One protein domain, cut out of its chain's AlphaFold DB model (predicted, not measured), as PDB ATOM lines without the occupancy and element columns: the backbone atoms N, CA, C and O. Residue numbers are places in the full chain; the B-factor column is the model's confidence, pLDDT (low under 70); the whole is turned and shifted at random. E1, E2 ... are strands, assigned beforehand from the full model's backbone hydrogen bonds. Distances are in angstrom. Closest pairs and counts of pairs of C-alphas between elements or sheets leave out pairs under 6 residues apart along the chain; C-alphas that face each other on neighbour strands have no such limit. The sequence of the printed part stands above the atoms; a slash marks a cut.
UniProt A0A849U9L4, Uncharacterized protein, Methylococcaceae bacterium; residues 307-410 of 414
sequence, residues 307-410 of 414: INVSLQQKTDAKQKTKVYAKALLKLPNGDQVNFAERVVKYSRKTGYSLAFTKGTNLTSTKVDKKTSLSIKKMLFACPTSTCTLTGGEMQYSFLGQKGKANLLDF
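What this domain is: This is residues 307 to 410 of the 414 residues of an uncharacterized protein of Methylococcaceae bacterium (UniProt A0A849U9L4). A small barrel of six antiparallel strands, closed all round but only thinly where E7 meets E1, is made of E1, E2, E3, E5, E6 and E7. The short E4 pairs onto E5 and E8 onto E7 outside this ring, and E5, E6 and E7 bend strongly as they wrap round the barrel. The printed part has 104 residues with eight named strands, E1 to E8 in order, and no named helix; the class is all strand. Going back to E1 after E7, the ring runs E1, E2, E3, E5, E6, E7. The whole is compact, with a radius of gyration of the C-alphas of 13.9 A and spans of 39 by 27 by 21 A.

How they stand to each other: E1, residues 307 to 315, and E2, residues 321 to 330, form an antiparallel hairpin at 162 degrees, with N 310 and O 326 2.9 A apart, within hydrogen-bond range. E3, residues 336 to 343, is on the other side of E2 and forms a hairpin with it, N 325 to O 342 being 2.8 A; E1, E2 and E3 are a meander, each strand the antiparallel neighbour of the one before. E3 runs on into E4, residues 345 to 347, at 63 degrees. E4 and E5, residues 351 to 361, form a hairpin, N 353 to O 345 being 2.7 A. E5 also pairs with E3 by N 360 and O 338, 2.8 A, and bends by 54 degrees at residue 358. E6, residues 367 to 381, is on the other side of E5, N 356 to O 373 being 2.8 A, and bends by 88 degrees at residue 370. E7, residues 386 to 398, forms a hairpin with E6, N 395 to O 374 being 2.7 A, and bends by 84 degrees at residue 391. E7 and E1 are antiparallel neighbours at 129 degrees, with N 387 and O 311 3.0 A apart, within hydrogen-bond range. E8, residues 401 to 406, forms a hairpin with E7, N 394 to O 405 being 2.8 A; E4 to E8 are a second meander. E1 and E5 are apart.

Where its parts are: E1 begins at C-alpha 307, (232.422, 28.355, -61.146), and is 25.4 A long. E2 is 29.8 A, E3 21.6 A, E4 6.8 A and E5 29.2 A. E6, the longest strand with 15 residues, is 31.0 A, and E7 is 28.3 A. E8 is 16.5 A and ends at C-alpha 406, (241.775, 20.936, -62.167).

The domain as a whole: The farthest C-alphas, of Gln 319 and Asn 333, are 42.2 A apart; those of Ile 307 and Phe 410 are 5.8 A apart. The printed part has no cut, and each link is tight. Mean pLDDT of the printed part is 86.7; residues 333 and 401 are under 70.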
ATOM      1  N   ILE A 307     232.474  27.552 -59.940       87.25
ATOM      2  CA  ILE A 307     232.422  28.355 -61.146       87.25
ATOM      3  C   ILE A 307     231.443  27.725 -62.122       87.25
ATOM      4  O   ILE A 307     231.582  26.579 -62.539       87.25
ATOM      5  N   ASN A 308     230.462  28.516 -62.530       87.94
ATOM      6  CA  ASN A 308     229.605  28.190 -63.649       87.94
ATOM      7  C   ASN A 308     230.165  28.878 -64.895       87.94
ATOM      8  O   ASN A 308     230.303  30.101 -64.902       87.94
ATOM      9  N   VAL A 309     230.514  28.111 -65.931       89.38
ATOM     10  CA  VAL A 309     231.032  28.643 -67.199       89.38
ATOM     11  C   VAL A 309     230.066  28.293 -68.324       89.38
ATOM     12  O   VAL A 309     229.894  27.127 -68.664       89.38
ATOM     13  N   SER A 310     229.494  29.316 -68.955       90.00
ATOM     14  CA  SER A 310     228.639  29.161 -70.132       90.00
ATOM     15  C   SER A 310     229.429  29.483 -71.397       90.00
ATOM     16  O   SER A 310     230.008  30.568 -71.503       90.00
ATOM     17  N   LEU A 311     229.457  28.547 -72.351       91.81
ATOM     18  CA  LEU A 311     230.164  28.677 -73.625       91.81
ATOM     19  C   LEU A 311     229.183  28.698 -74.802       91.81
ATOM     20  O   LEU A 311     228.332  27.818 -74.931       91.81
ATOM     21  N   GLN A 312     229.346  29.669 -75.701       91.94
ATOM     22  CA  GLN A 312     228.522  29.818 -76.902       91.94
ATOM     23  C   GLN A 312     229.376  30.132 -78.131       91.94
ATOM     24  O   GLN A 312     230.219  31.029 -78.102       91.94
ATOM     25  N   GLN A 313     229.132  29.434 -79.236       91.19
ATOM     26  CA  GLN A 313     229.624  29.819 -80.551       91.19
ATOM     27  C   GLN A 313     228.764  30.938 -81.127       91.19
ATOM     28  O   GLN A 313     227.544  30.823 -81.223       91.19
ATOM     29  N   LYS A 314     229.420  32.021 -81.532       90.75
ATOM     30  CA  LYS A 314     228.791  33.145 -82.222       90.75
ATOM     31  C   LYS A 314     229.646  33.557 -83.404       90.75
ATOM     32  O   LYS A 314     230.877  33.513 -83.343       90.75
ATOM     33  N   THR A 315     228.985  33.995 -84.460       89.06
ATOM     34  CA  THR A 315     229.645  34.622 -85.599       89.06
ATOM     35  C   THR A 315     229.915  36.081 -85.260       89.06
ATOM     36  O   THR A 315     229.008  36.809 -84.859       89.06
ATOM     37  N   ASP A 316     231.172  36.505 -85.356       83.81
ATOM     38  CA  ASP A 316     231.525  37.904 -85.130       83.81
ATOM     39  C   ASP A 316     231.147  38.794 -86.330       83.81
ATOM     40  O   ASP A 316     230.794  38.317 -87.408       83.81
ATOM     41  N   ALA A 317     231.273  40.115 -86.170       82.38
ATOM     42  CA  ALA A 317     230.999  41.088 -87.235       82.38
ATOM     43  C   ALA A 317     231.872  40.902 -88.499       82.38
ATOM     44  O   ALA A 317     231.602  41.510 -89.529       82.38
ATOM     45  N   LYS A 318     232.926  40.078 -88.427       88.25
ATOM     46  CA  LYS A 318     233.816  39.728 -89.542       88.25
ATOM     47  C   LYS A 318     233.500  38.342 -90.115       88.25
ATOM     48  O   LYS A 318     234.356  37.767 -90.785       88.25
ATOM     49  N   GLN A 319     232.309  37.806 -89.839       86.94
ATOM     50  CA  GLN A 319     231.851  36.491 -90.291       86.94
ATOM     51  C   GLN A 319     232.733  35.326 -89.808       86.94
ATOM     52  O   GLN A 319     232.785  34.269 -90.435       86.94
ATOM     53  N   LYS A 320     233.448  35.493 -88.687       86.50
ATOM     54  CA  LYS A 320     234.254  34.425 -88.084       86.50
ATOM     55  C   LYS A 320     233.529  33.831 -86.891       86.50
ATOM     56  O   LYS A 320     233.257  34.530 -85.914       86.50
ATOM     57  N   THR A 321     233.291  32.525 -86.936       87.75
ATOM     58  CA  THR A 321     232.774  31.776 -85.790       87.75
ATOM     59  C   THR A 321     233.814  31.748 -84.676       87.75
ATOM     60  O   THR A 321     234.955  31.320 -84.868       87.75
ATOM     61  N   LYS A 322     233.423  32.228 -83.498       90.62
ATOM     62  CA  LYS A 322     234.246  32.270 -82.289       90.62
ATOM     63  C   LYS A 322     233.466  31.717 -81.112       90.62
ATOM     64  O   LYS A 322     232.248  31.838 -81.050       90.62
ATOM     65  N   VAL A 323     234.192  31.155 -80.153       91.69
ATOM     66  CA  VAL A 323     233.621  30.706 -78.884       91.69
ATOM     67  C   VAL A 323     233.743  31.839 -77.875       91.69
ATOM     68  O   VAL A 323     234.834  32.359 -77.625       91.69
ATOM     69  N   TYR A 324     232.610  32.217 -77.310       91.88
ATOM     70  CA  TYR A 324     232.472  33.199 -76.252       91.88
ATOM     71  C   TYR A 324     232.131  32.491 -74.951       91.88
ATOM     72  O   TYR A 324     231.452  31.467 -74.949       91.88
ATOM     73  N   ALA A 325     232.611  33.045 -73.849       92.88
ATOM     74  CA  ALA A 325     232.466  32.479 -72.529       92.88
ATOM     75  C   ALA A 325     232.014  33.545 -71.532       92.88
ATOM     76  O   ALA A 325     232.589  34.635 -71.482       92.88
ATOM     77  N   LYS A 326     231.017  33.211 -70.718       92.19
ATOM     78  CA  LYS A 326     230.613  33.956 -69.519       92.19
ATOM     79  C   LYS A 326     230.840  33.077 -68.298       92.19
ATOM     80  O   LYS A 326     230.804  31.853 -68.429       92.19
ATOM     81  N   ALA A 327     231.058  33.684 -67.137       91.94
ATOM     82  CA  ALA A 327     231.181  32.921 -65.904       91.94
ATOM     83  C   ALA A 327     230.545  33.614 -64.704       91.94
ATOM     84  O   ALA A 327     230.605  34.835 -64.589       91.94
ATOM     85  N   LEU A 328     230.008  32.803 -63.798       91.00
ATOM     86  CA  LEU A 328     229.587  33.199 -62.460       91.00
ATOM     87  C   LEU A 328     230.423  32.405 -61.458       91.00
ATOM     88  O   LEU A 328     230.418  31.177 -61.492       91.00
ATOM     89  N   LEU A 329     231.164  33.103 -60.604       90.00
ATOM     90  CA  LEU A 329     231.935  32.508 -59.517       90.00
ATOM     91  C   LEU A 329     231.186  32.733 -58.209       90.00
ATOM     92  O   LEU A 329     230.922  33.879 -57.859       90.00
ATOM     93  N   LYS A 330     230.893  31.667 -57.473       86.44
ATOM     94  CA  LYS A 330     230.515  31.746 -56.062       86.44
ATOM     95  C   LYS A 330     231.788  31.631 -55.229       86.44
ATOM     96  O   LYS A 330     232.572  30.721 -55.472       86.44
ATOM     97  N   LEU A 331     232.020  32.563 -54.315       81.38
ATOM     98  CA  LEU A 331     233.176  32.605 -53.427       81.38
ATOM     99  C   LEU A 331     232.889  31.860 -52.109       81.38
ATOM    100  O   LEU A 331     231.727  31.704 -51.736       81.38
ATOM    101  N   PRO A 332     233.937  31.439 -51.375       71.81
ATOM    102  CA  PRO A 332     233.796  30.761 -50.081       71.81
ATOM    103  C   PRO A 332     233.035  31.572 -49.025       71.81
ATOM    104  O   PRO A 332     232.312  31.010 -48.221       71.81
ATOM    105  N   ASN A 333     233.149  32.901 -49.054       67.69
ATOM    106  CA  ASN A 333     232.411  33.793 -48.155       67.69
ATOM    107  C   ASN A 333     230.924  33.961 -48.546       67.69
ATOM    108  O   ASN A 333     230.227  34.789 -47.966       67.69
ATOM    109  N   GLY A 334     230.443  33.229 -49.559       74.88
ATOM    110  CA  GLY A 334     229.074  33.290 -50.071       74.88
ATOM    111  C   GLY A 334     228.840  34.337 -51.163       74.88
ATOM    112  O   GLY A 334     227.818  34.259 -51.853       74.88
ATOM    113  N   ASP A 335     229.777  35.267 -51.378       80.50
ATOM    114  CA  ASP A 335     229.648  36.291 -52.414       80.50
ATOM    115  C   ASP A 335     229.637  35.688 -53.816       80.50
ATOM    116  O   ASP A 335     230.215  34.634 -54.086       80.50
ATOM    117  N   GLN A 336     229.009  36.392 -54.754       88.38
ATOM    118  CA  GLN A 336     228.975  35.983 -56.153       88.38
ATOM    119  C   GLN A 336     229.617  37.038 -57.043       88.38
ATOM    120  O   GLN A 336     229.265  38.213 -56.983       88.38
ATOM    121  N   VAL A 337     230.526  36.613 -57.916       89.88
ATOM    122  CA  VAL A 337     231.229  37.466 -58.875       89.88
ATOM    123  C   VAL A 337     230.829  37.073 -60.293       89.88
ATOM    124  O   VAL A 337     231.155  35.987 -60.775       89.88
ATOM    125  N   ASN A 338     230.142  37.976 -60.988       93.31
ATOM    126  CA  ASN A 338     229.734  37.781 -62.374       93.31
ATOM    127  C   ASN A 338     230.783  38.349 -63.341       93.31
ATOM    128  O   ASN A 338     231.193  39.504 -63.222       93.31
ATOM    129  N   PHE A 339     231.201  37.568 -64.333       93.81
ATOM    130  CA  PHE A 339     232.167  37.990 -65.340       93.81
ATOM    131  C   PHE A 339     231.507  38.248 -66.690       93.81
ATOM    132  O   PHE A 339     230.795  37.410 -67.245       93.81
ATOM    133  N   ALA A 340     231.832  39.407 -67.266       90.69
ATOM    134  CA  ALA A 340     231.420  39.762 -68.615       90.69
ATOM    135  C   ALA A 340     231.937  38.761 -69.661       90.69
ATOM    136  O   ALA A 340     232.967  38.110 -69.476       90.69
ATOM    137  N   GLU A 341     231.238  38.702 -70.794       93.00
ATOM    138  CA  GLU A 341     231.552  37.794 -71.894       93.00
ATOM    139  C   GLU A 341     232.961  38.033 -72.462       93.00
ATOM    140  O   GLU A 341     233.373  39.168 -72.720       93.00
ATOM    141  N   ARG A 342     233.710  36.949 -72.674       92.81
ATOM    142  CA  ARG A 342     235.078  36.962 -73.206       92.81
ATOM    143  C   ARG A 342     235.235  35.948 -74.329       92.81
ATOM    144  O   ARG A 342     234.633  34.884 -74.310       92.81
ATOM    145  N   VAL A 343     236.096  36.261 -75.291       92.31
ATOM    146  CA  VAL A 343     236.448  35.343 -76.384       92.31
ATOM    147  C   VAL A 343     237.466  34.317 -75.889       92.31
ATOM    148  O   VAL A 343     238.498  34.701 -75.329       92.31
ATOM    149  N   VAL A 344     237.214  33.036 -76.153       93.12
ATOM    150  CA  VAL A 344     238.182  31.954 -75.939       93.12
ATOM    151  C   VAL A 344     239.306  32.082 -76.967       93.12
ATOM    152  O   VAL A 344     239.068  32.168 -78.173       93.12
ATOM    153  N   LYS A 345     240.551  32.105 -76.493       93.06
ATOM    154  CA  LYS A 345     241.740  32.270 -77.338       93.06
ATOM    155  C   LYS A 345     242.497  30.961 -77.448       93.06
ATOM    156  O   LYS A 345     242.708  30.292 -76.442       93.06
ATOM    157  N   TYR A 346     242.976  30.640 -78.642       90.06
ATOM    158  CA  TYR A 346     243.853  29.496 -78.866       90.06
ATOM    159  C   TYR A 346     245.306  29.943 -79.022       90.06
ATOM    160  O   TYR A 346     245.591  30.913 -79.727       90.06
ATOM    161  N   SER A 347     246.235  29.219 -78.398       90.25
ATOM    162  CA  SER A 347     247.663  29.318 -78.701       90.25
ATOM    163  C   SER A 347     248.298  27.930 -78.752       90.25
ATOM    164  O   SER A 347     247.871  27.019 -78.046       90.25
ATOM    165  N   ARG A 348     249.378  27.780 -79.529       83.50
ATOM    166  CA  ARG A 348     250.121  26.508 -79.619       83.50
ATOM    167  C   ARG A 348     250.751  26.083 -78.286       83.50
ATOM    168  O   ARG A 348     250.929  24.897 -78.054       83.50
ATOM    169  N   LYS A 349     251.084  27.037 -77.408       84.69
ATOM    170  CA  LYS A 349     251.768  26.781 -76.127       84.69
ATOM    171  C   LYS A 349     250.802  26.457 -74.985       84.69
ATOM    172  O   LYS A 349     251.158  25.726 -74.069       84.69
ATOM    173  N   THR A 350     249.606  27.039 -75.000       80.75
ATOM    174  CA  THR A 350     248.659  26.983 -73.868       80.75
ATOM    175  C   THR A 350     247.333  26.313 -74.211       80.75
ATOM    176  O   THR A 350     246.468  26.231 -73.340       80.75
ATOM    177  N   GLY A 351     247.150  25.878 -75.461       91.81
ATOM    178  CA  GLY A 351     245.871  25.403 -75.978       91.81
ATOM    179  C   GLY A 351     244.807  26.500 -75.979       91.81
ATOM    180  O   GLY A 351     245.120  27.698 -75.992       91.81
ATOM    181  N   TYR A 352     243.541  26.086 -75.946       92.88
ATOM    182  CA  TYR A 352     242.435  26.997 -75.680       92.88
ATOM    183  C   TYR A 352     242.537  27.550 -74.260       92.88
ATOM    184  O   TYR A 352     242.848  26.836 -73.306       92.88
ATOM    185  N   SER A 353     242.319  28.851 -74.136       93.12
ATOM    186  CA  SER A 353     242.531  29.589 -72.906       93.12
ATOM    187  C   SER A 353     241.535  30.722 -72.753       93.12
ATOM    188  O   SER A 353     241.057  31.312 -73.728       93.12
ATOM    189  N   LEU A 354     241.263  31.038 -71.495       93.62
ATOM    190  CA  LEU A 354     240.316  32.052 -71.088       93.62
ATOM    191  C   LEU A 354     240.813  32.728 -69.815       93.62
ATOM    192  O   LEU A 354     241.440  32.100 -68.961       93.62
ATOM    193  N   ALA A 355     240.555  34.025 -69.701       93.44
ATOM    194  CA  ALA A 355     240.871  34.793 -68.510       93.44
ATOM    195  C   ALA A 355     239.675  35.670 -68.146       93.44
ATOM    196  O   ALA A 355     239.248  36.523 -68.928       93.44
ATOM    197  N   PHE A 356     239.165  35.451 -66.946       93.50
ATOM    198  CA  PHE A 356     238.145  36.248 -66.301       93.50
ATOM    199  C   PHE A 356     238.820  37.165 -65.286       93.50
ATOM    200  O   PHE A 356     239.495  36.724 -64.360       93.50
ATOM    201  N   THR A 357     238.680  38.466 -65.499       91.50
ATOM    202  CA  THR A 357     239.234  39.521 -64.643       91.50
ATOM    203  C   THR A 357     238.242  40.669 -64.606       91.50
ATOM    204  O   THR A 357     237.608  40.919 -65.641       91.50
ATOM    205  N   LYS A 358     238.203  41.423 -63.501       87.31
ATOM    206  CA  LYS A 358     237.296  42.571 -63.325       87.31
ATOM    207  C   LYS A 358     235.825  42.142 -63.412       87.31
ATOM    208  O   LYS A 358     235.092  42.643 -64.262       87.31
ATOM    209  N   GLY A 359     235.443  41.153 -62.605       87.94
ATOM    210  CA  GLY A 359     234.041  40.755 -62.467       87.94
ATOM    211  C   GLY A 359     233.256  41.769 -61.634       87.94
ATOM    212  O   GLY A 359     233.840  42.700 -61.088       87.94
ATOM    213  N   THR A 360     231.945  41.608 -61.535       89.88
ATOM    214  CA  THR A 360     231.076  42.421 -60.677       89.88
ATOM    215  C   THR A 360     230.639  41.573 -59.491       89.88
ATOM    216  O   THR A 360     230.005  40.541 -59.710       89.88
ATOM    217  N   ASN A 361     230.970  41.990 -58.266       86.38
ATOM    218  CA  ASN A 361     230.435  41.365 -57.056       86.38
ATOM    219  C   ASN A 361     228.948  41.743 -56.946       86.38
ATOM    220  O   ASN A 361     228.599  42.923 -56.964       86.38
ATOM    221  N   LEU A 362     228.076  40.740 -56.893       84.62
ATOM    222  CA  LEU A 362     226.628  40.909 -56.849       84.62
ATOM    223  C   LEU A 362     226.142  41.390 -55.476       84.62
ATOM    224  O   LEU A 362     225.165  42.131 -55.424       84.62
ATOM    225  N   THR A 363     226.842  41.042 -54.394       76.94
ATOM    226  CA  THR A 363     226.526  41.485 -53.029       76.94
ATOM    227  C   THR A 363     226.830  42.971 -52.853       76.94
ATOM    228  O   THR A 363     226.001  43.732 -52.360       76.94
ATOM    229  N   SER A 364     228.013  43.418 -53.289       75.12
ATOM    230  CA  SER A 364     228.452  44.813 -53.125       75.12
ATOM    231  C   SER A 364     228.130  45.712 -54.323       75.12
ATOM    232  O   SER A 364     228.314  46.928 -54.250       75.12
ATOM    233  N   THR A 365     227.647  45.140 -55.433       81.50
ATOM    234  CA  THR A 365     227.365  45.789 -56.734       81.50
ATOM    235  C   THR A 365     228.558  46.519 -57.368       81.50
ATOM    236  O   THR A 365     228.406  47.292 -58.316       81.50
ATOM    237  N   LYS A 366     229.775  46.273 -56.871       83.44
ATOM    238  CA  LYS A 366     231.009  46.913 -57.337       83.44
ATOM    239  C   LYS A 366     231.817  45.971 -58.218       83.44
ATOM    240  O   LYS A 366     231.744  44.749 -58.114       83.44
ATOM    241  N   VAL A 367     232.632  46.560 -59.092       84.31
ATOM    242  CA  VAL A 367     233.608  45.796 -59.877       84.31
ATOM    243  C   VAL A 367     234.689  45.257 -58.943       84.31
ATOM    244  O   VAL A 367     235.490  46.021 -58.401       84.31
ATOM    245  N   ASP A 368     234.754  43.937 -58.838       83.50
ATOM    246  CA  ASP A 368     235.810  43.208 -58.167       83.50
ATOM    247  C   ASP A 368     237.033  43.096 -59.091       83.50
ATOM    248  O   ASP A 368     237.093  42.327 -60.058       83.50
ATOM    249  N   LYS A 369     238.038  43.921 -58.790       84.25
ATOM    250  CA  LYS A 369     239.324  43.950 -59.503       84.25
ATOM    251  C   LYS A 369     240.322  42.912 -58.977       84.25
ATOM    252  O   LYS A 369     241.401  42.794 -59.558       84.25
ATOM    253  N   LYS A 370     240.021  42.251 -57.860       84.19
ATOM    254  CA  LYS A 370     240.930  41.378 -57.107       84.19
ATOM    255  C   LYS A 370     240.666  39.907 -57.404       84.19
ATOM    256  O   LYS A 370     241.625  39.139 -57.455       84.19
ATOM    257  N   THR A 371     239.421  39.563 -57.710       88.31
ATOM    258  CA  THR A 371     239.041  38.244 -58.204       88.31
ATOM    259  C   THR A 371     239.432  38.071 -59.674       88.31
ATOM    260  O   THR A 371     239.076  38.857 -60.561       88.31
ATOM    261  N   SER A 372     240.178  37.004 -59.947       90.94
ATOM    262  CA  SER A 372     240.529  36.574 -61.295       90.94
ATOM    263  C   SER A 372     240.647  35.059 -61.407       90.94
ATOM    264  O   SER A 372     241.059  34.368 -60.478       90.94
ATOM    265  N   LEU A 373     240.298  34.557 -62.587       91.69
ATOM    266  CA  LEU A 373     240.343  33.146 -62.946       91.69
ATOM    267  C   LEU A 373     240.945  33.028 -64.343       91.69
ATOM    268  O   LEU A 373     240.543  33.735 -65.266       91.69
ATOM    269  N   SER A 374     241.905  32.133 -64.524       92.31
ATOM    270  CA  SER A 374     242.462  31.796 -65.829       92.31
ATOM    271  C   SER A 374     242.365  30.302 -66.047       92.31
ATOM    272  O   SER A 374     242.836  29.522 -65.231       92.31
ATOM    273  N   ILE A 375     241.787  29.912 -67.175       92.88
ATOM    274  CA  ILE A 375     241.664  28.520 -67.580       92.88
ATOM    275  C   ILE A 375     242.572  28.323 -68.792       92.88
ATOM    276  O   ILE A 375     242.525  29.103 -69.747       92.88
ATOM    277  N   LYS A 376     243.442  27.319 -68.738       93.25
ATOM    278  CA  LYS A 376     244.389  26.946 -69.798       93.25
ATOM    279  C   LYS A 376     244.158  25.497 -70.193       93.25
ATOM    280  O   LYS A 376     243.559  24.741 -69.433       93.25
ATOM    281  N   LYS A 377     244.637  25.122 -71.383       91.50
ATOM    282  CA  LYS A 377     244.433  23.786 -71.960       91.50
ATOM    283  C   LYS A 377     242.960  23.357 -71.885       91.50
ATOM    284  O   LYS A 377     242.657  22.223 -71.537       91.50
ATOM    285  N   MET A 378     242.052  24.300 -72.152       92.38
ATOM    286  CA  MET A 378     240.615  24.056 -72.086       92.38
ATOM    287  C   MET A 378     240.220  22.981 -73.094       92.38
ATOM    288  O   MET A 378     240.621  23.046 -74.258       92.38
ATOM    289  N   LEU A 379     239.391  22.047 -72.644       90.19
ATOM    290  CA  LEU A 379     238.754  21.027 -73.464       90.19
ATOM    291  C   LEU A 379     237.255  21.302 -73.455       90.19
ATOM    292  O   LEU A 379     236.657  21.428 -72.389       90.19
ATOM    293  N   PHE A 380     236.654  21.456 -74.629       91.31
ATOM    294  CA  PHE A 380     235.217  21.662 -74.770       91.31
ATOM    295  C   PHE A 380     234.736  21.116 -76.114       91.31
ATOM    296  O   PHE A 380     235.490  21.088 -77.086       91.31
ATOM    297  N   ALA A 381     233.472  20.715 -76.168       88.31
ATOM    298  CA  ALA A 381     232.808  20.248 -77.378       88.31
ATOM    299  C   ALA A 381     231.615  21.152 -77.688       88.31
ATOM    300  O   ALA A 381     230.870  21.517 -76.784       88.31
ATOM    301  N   CYS A 382     231.425  21.507 -78.957       88.19
ATOM    302  CA  CYS A 382     230.302  22.327 -79.415       88.19
ATOM    303  C   CYS A 382     229.442  21.498 -80.380       88.19
ATOM    304  O   CYS A 382     229.594  21.644 -81.593       88.19
ATOM    305  N   PRO A 383     228.601  20.574 -79.878       81.81
ATOM    306  CA  PRO A 383     227.706  19.799 -80.740       81.81
ATOM    307  C   PRO A 383     226.650  20.692 -81.410       81.81
ATOM    308  O   PRO A 383     226.137  20.361 -82.474       81.81
ATOM    309  N   THR A 384     226.345  21.839 -80.800       86.69
ATOM    310  CA  THR A 384     225.498  22.904 -81.344       86.69
ATOM    311  C   THR A 384     226.198  24.257 -81.154       86.69
ATOM    312  O   THR A 384     227.387  24.320 -80.831       86.69
ATOM    313  N   SER A 385     225.463  25.365 -81.297       86.06
ATOM    314  CA  SER A 385     225.952  26.695 -80.916       86.06
ATOM    315  C   SER A 385     226.275  26.824 -79.422       86.06
ATOM    316  O   SER A 385     226.929  27.785 -79.029       86.06
ATOM    317  N   THR A 386     225.841  25.885 -78.580       89.00
ATOM    318  CA  THR A 386     226.205  25.816 -77.160       89.00
ATOM    319  C   THR A 386     227.312  24.783 -76.974       89.00
ATOM    320  O   THR A 386     227.218  23.671 -77.496       89.00
ATOM    321  N   CYS A 387     228.360  25.139 -76.229       88.44
ATOM    322  CA  CYS A 387     229.477  24.237 -75.976       88.44
ATOM    323  C   CYS A 387     229.485  23.728 -74.535       88.44
ATOM    324  O   CYS A 387     229.229  24.478 -73.594       88.44
ATOM    325  N   THR A 388     229.868  22.469 -74.368       85.94
ATOM    326  CA  THR A 388     230.063  21.826 -73.071       85.94
ATOM    327  C   THR A 388     231.548  21.783 -72.755       85.94
ATOM    328  O   THR A 388     232.350  21.292 -73.552       85.94
ATOM    329  N   LEU A 389     231.920  22.310 -71.594       87.00
ATOM    330  CA  LEU A 389     233.285  22.300 -71.081       87.00
ATOM    331  C   LEU A 389     233.570  20.947 -70.416       87.00
ATOM    332  O   LEU A 389     232.814  20.515 -69.554       87.00
ATOM    333  N   THR A 390     234.642  20.277 -70.831       86.56
ATOM    334  CA  THR A 390     234.975  18.897 -70.427       86.56
ATOM    335  C   THR A 390     236.343  18.770 -69.764       86.56
ATOM    336  O   THR A 390     236.725  17.681 -69.349       86.56
ATOM    337  N   GLY A 391     237.092  19.866 -69.626       88.25
ATOM    338  CA  GLY A 391     238.344  19.871 -68.876       88.25
ATOM    339  C   GLY A 391     239.140  21.163 -69.001       88.25
ATOM    340  O   GLY A 391     238.831  22.050 -69.802       88.25
ATOM    341  N   GLY A 392     240.195  21.263 -68.196       90.06
ATOM    342  CA  GLY A 392     241.158  22.358 -68.247       90.06
ATOM    343  C   GLY A 392     241.958  22.504 -66.958       90.06
ATOM    344  O   GLY A 392     241.602  21.973 -65.909       90.06
ATOM    345  N   GLU A 393     243.042  23.266 -67.040       89.62
ATOM    346  CA  GLU A 393     243.849  23.669 -65.891       89.62
ATOM    347  C   GLU A 393     243.430  25.072 -65.459       89.62
ATOM    348  O   GLU A 393     243.542  26.028 -66.235       89.62
ATOM    349  N   MET A 394     242.970  25.217 -64.222       88.12
ATOM    350  CA  MET A 394     242.558  26.496 -63.664       88.12
ATOM    351  C   MET A 394     243.667  27.102 -62.806       88.12
ATOM    352  O   MET A 394     244.336  26.423 -62.031       88.12
ATOM    353  N   GLN A 395     243.842  28.413 -62.928       89.25
ATOM    354  CA  GLN A 395     244.595  29.261 -62.014       89.25
ATOM    355  C   GLN A 395     243.626  30.297 -61.462       89.25
ATOM    356  O   GLN A 395     242.948  30.968 -62.239       89.25
ATOM    357  N   TYR A 396     243.556  30.436 -60.148       87.12
ATOM    358  CA  TYR A 396     242.624  31.350 -59.497       87.12
ATOM    359  C   TYR A 396     243.358  32.323 -58.585       87.12
ATOM    360  O   TYR A 396     244.461  32.044 -58.110       87.12
ATOM    361  N   SER A 397     242.748  33.485 -58.375       86.62
ATOM    362  CA  SER A 397     243.183  34.487 -57.412       86.62
ATOM    363  C   SER A 397     241.968  35.237 -56.883       86.62
ATOM    364  O   SER A 397     241.340  35.954 -57.652       86.62
ATOM    365  N   PHE A 398     241.659  35.099 -55.600       85.44
ATOM    366  CA  PHE A 398     240.578  35.797 -54.891       85.44
ATOM    367  C   PHE A 398     240.834  35.701 -53.381       85.44
ATOM    368  O   PHE A 398     241.609  34.843 -52.961       85.44
ATOM    369  N   LEU A 399     240.238  36.583 -52.569       74.12
ATOM    370  CA  LEU A 399     240.408  36.589 -51.102       74.12
ATOM    371  C   LEU A 399     241.887  36.603 -50.662       74.12
ATOM    372  O   LEU A 399     242.287  35.927 -49.720       74.12
ATOM    373  N   GLY A 400     242.741  37.317 -51.407       70.81
ATOM    374  CA  GLY A 400     244.192  37.394 -51.159       70.81
ATOM    375  C   GLY A 400     244.987  36.128 -51.507       70.81
ATOM    376  O   GLY A 400     246.222  36.144 -51.496       70.81
ATOM    377  N   GLN A 401     244.305  35.049 -51.885       68.88
ATOM    378  CA  GLN A 401     244.893  33.752 -52.190       68.88
ATOM    379  C   GLN A 401     245.099  33.565 -53.687       68.88
ATOM    380  O   GLN A 401     244.415  34.177 -54.506       68.88
ATOM    381  N   LYS A 402     246.054  32.702 -54.049       80.12
ATOM    382  CA  LYS A 402     246.305  32.260 -55.424       80.12
ATOM    383  C   LYS A 402     246.558  30.762 -55.446       80.12
ATOM    384  O   LYS A 402     247.294  30.261 -54.603       80.12
ATOM    385  N   GLY A 403     246.023  30.067 -56.440       77.31
ATOM    386  CA  GLY A 403     246.222  28.626 -56.558       77.31
ATOM    387  C   GLY A 403     246.059  28.098 -57.973       77.31
ATOM    388  O   GLY A 403     245.754  28.836 -58.917       77.31
ATOM    389  N   LYS A 404     246.309  26.797 -58.113       81.31
ATOM    390  CA  LYS A 404     246.096  26.031 -59.341       81.31
ATOM    391  C   LYS A 404     245.277  24.801 -59.009       81.31
ATOM    392  O   LYS A 404     245.519  24.190 -57.974       81.31
ATOM    393  N   ALA A 405     244.362  24.430 -59.891       76.31
ATOM    394  CA  ALA A 405     243.554  23.240 -59.702       76.31
ATOM    395  C   ALA A 405     243.029  22.693 -61.036       76.31
ATOM    396  O   ALA A 405     243.110  23.366 -62.070       76.31
ATOM    397  N   ASN A 406     242.500  21.471 -61.023       81.00
ATOM    398  CA  ASN A 406     241.775  20.936 -62.167       81.00
ATOM    399  C   ASN A 406     240.408  21.625 -62.249       81.00
ATOM    400  O   ASN A 406     239.709  21.754 -61.254       81.00
ATOM    401  N   LEU A 407     240.031  22.106 -63.431       83.06
ATOM    402  CA  LEU A 407     238.778  22.831 -63.627       83.06
ATOM    403  C   LEU A 407     237.542  21.991 -63.285       83.06
ATOM    404  O   LEU A 407     236.587  22.530 -62.733       83.06
ATOM    405  N   LEU A 408     237.565  20.692 -63.600       81.50
ATOM    406  CA  LEU A 408     236.434  19.791 -63.349       81.50
ATOM    407  C   LEU A 408     236.100  19.676 -61.864       81.50
ATOM    408  O   LEU A 408     234.967  19.358 -61.516       81.50
ATOM    409  N   ASP A 409     237.057  19.998 -60.998       73.06
ATOM    410  CA  ASP A 409     236.833  19.984 -59.566       73.06
ATOM    411  C   ASP A 409     235.938  21.137 -59.083       73.06
ATOM    412  O   ASP A 409     235.465  21.105 -57.958       73.06
ATOM    413  N   PHE A 410     235.657  22.146 -59.913       75.44
ATOM    414  CA  PHE A 410     234.926  23.352 -59.486       75.44
ATOM    415  C   PHE A 410     233.745  23.701 -60.385       75.44
ATOM    416  O   PHE A 410     233.024  24.662 -60.110       75.44
TER     417      PHE A 410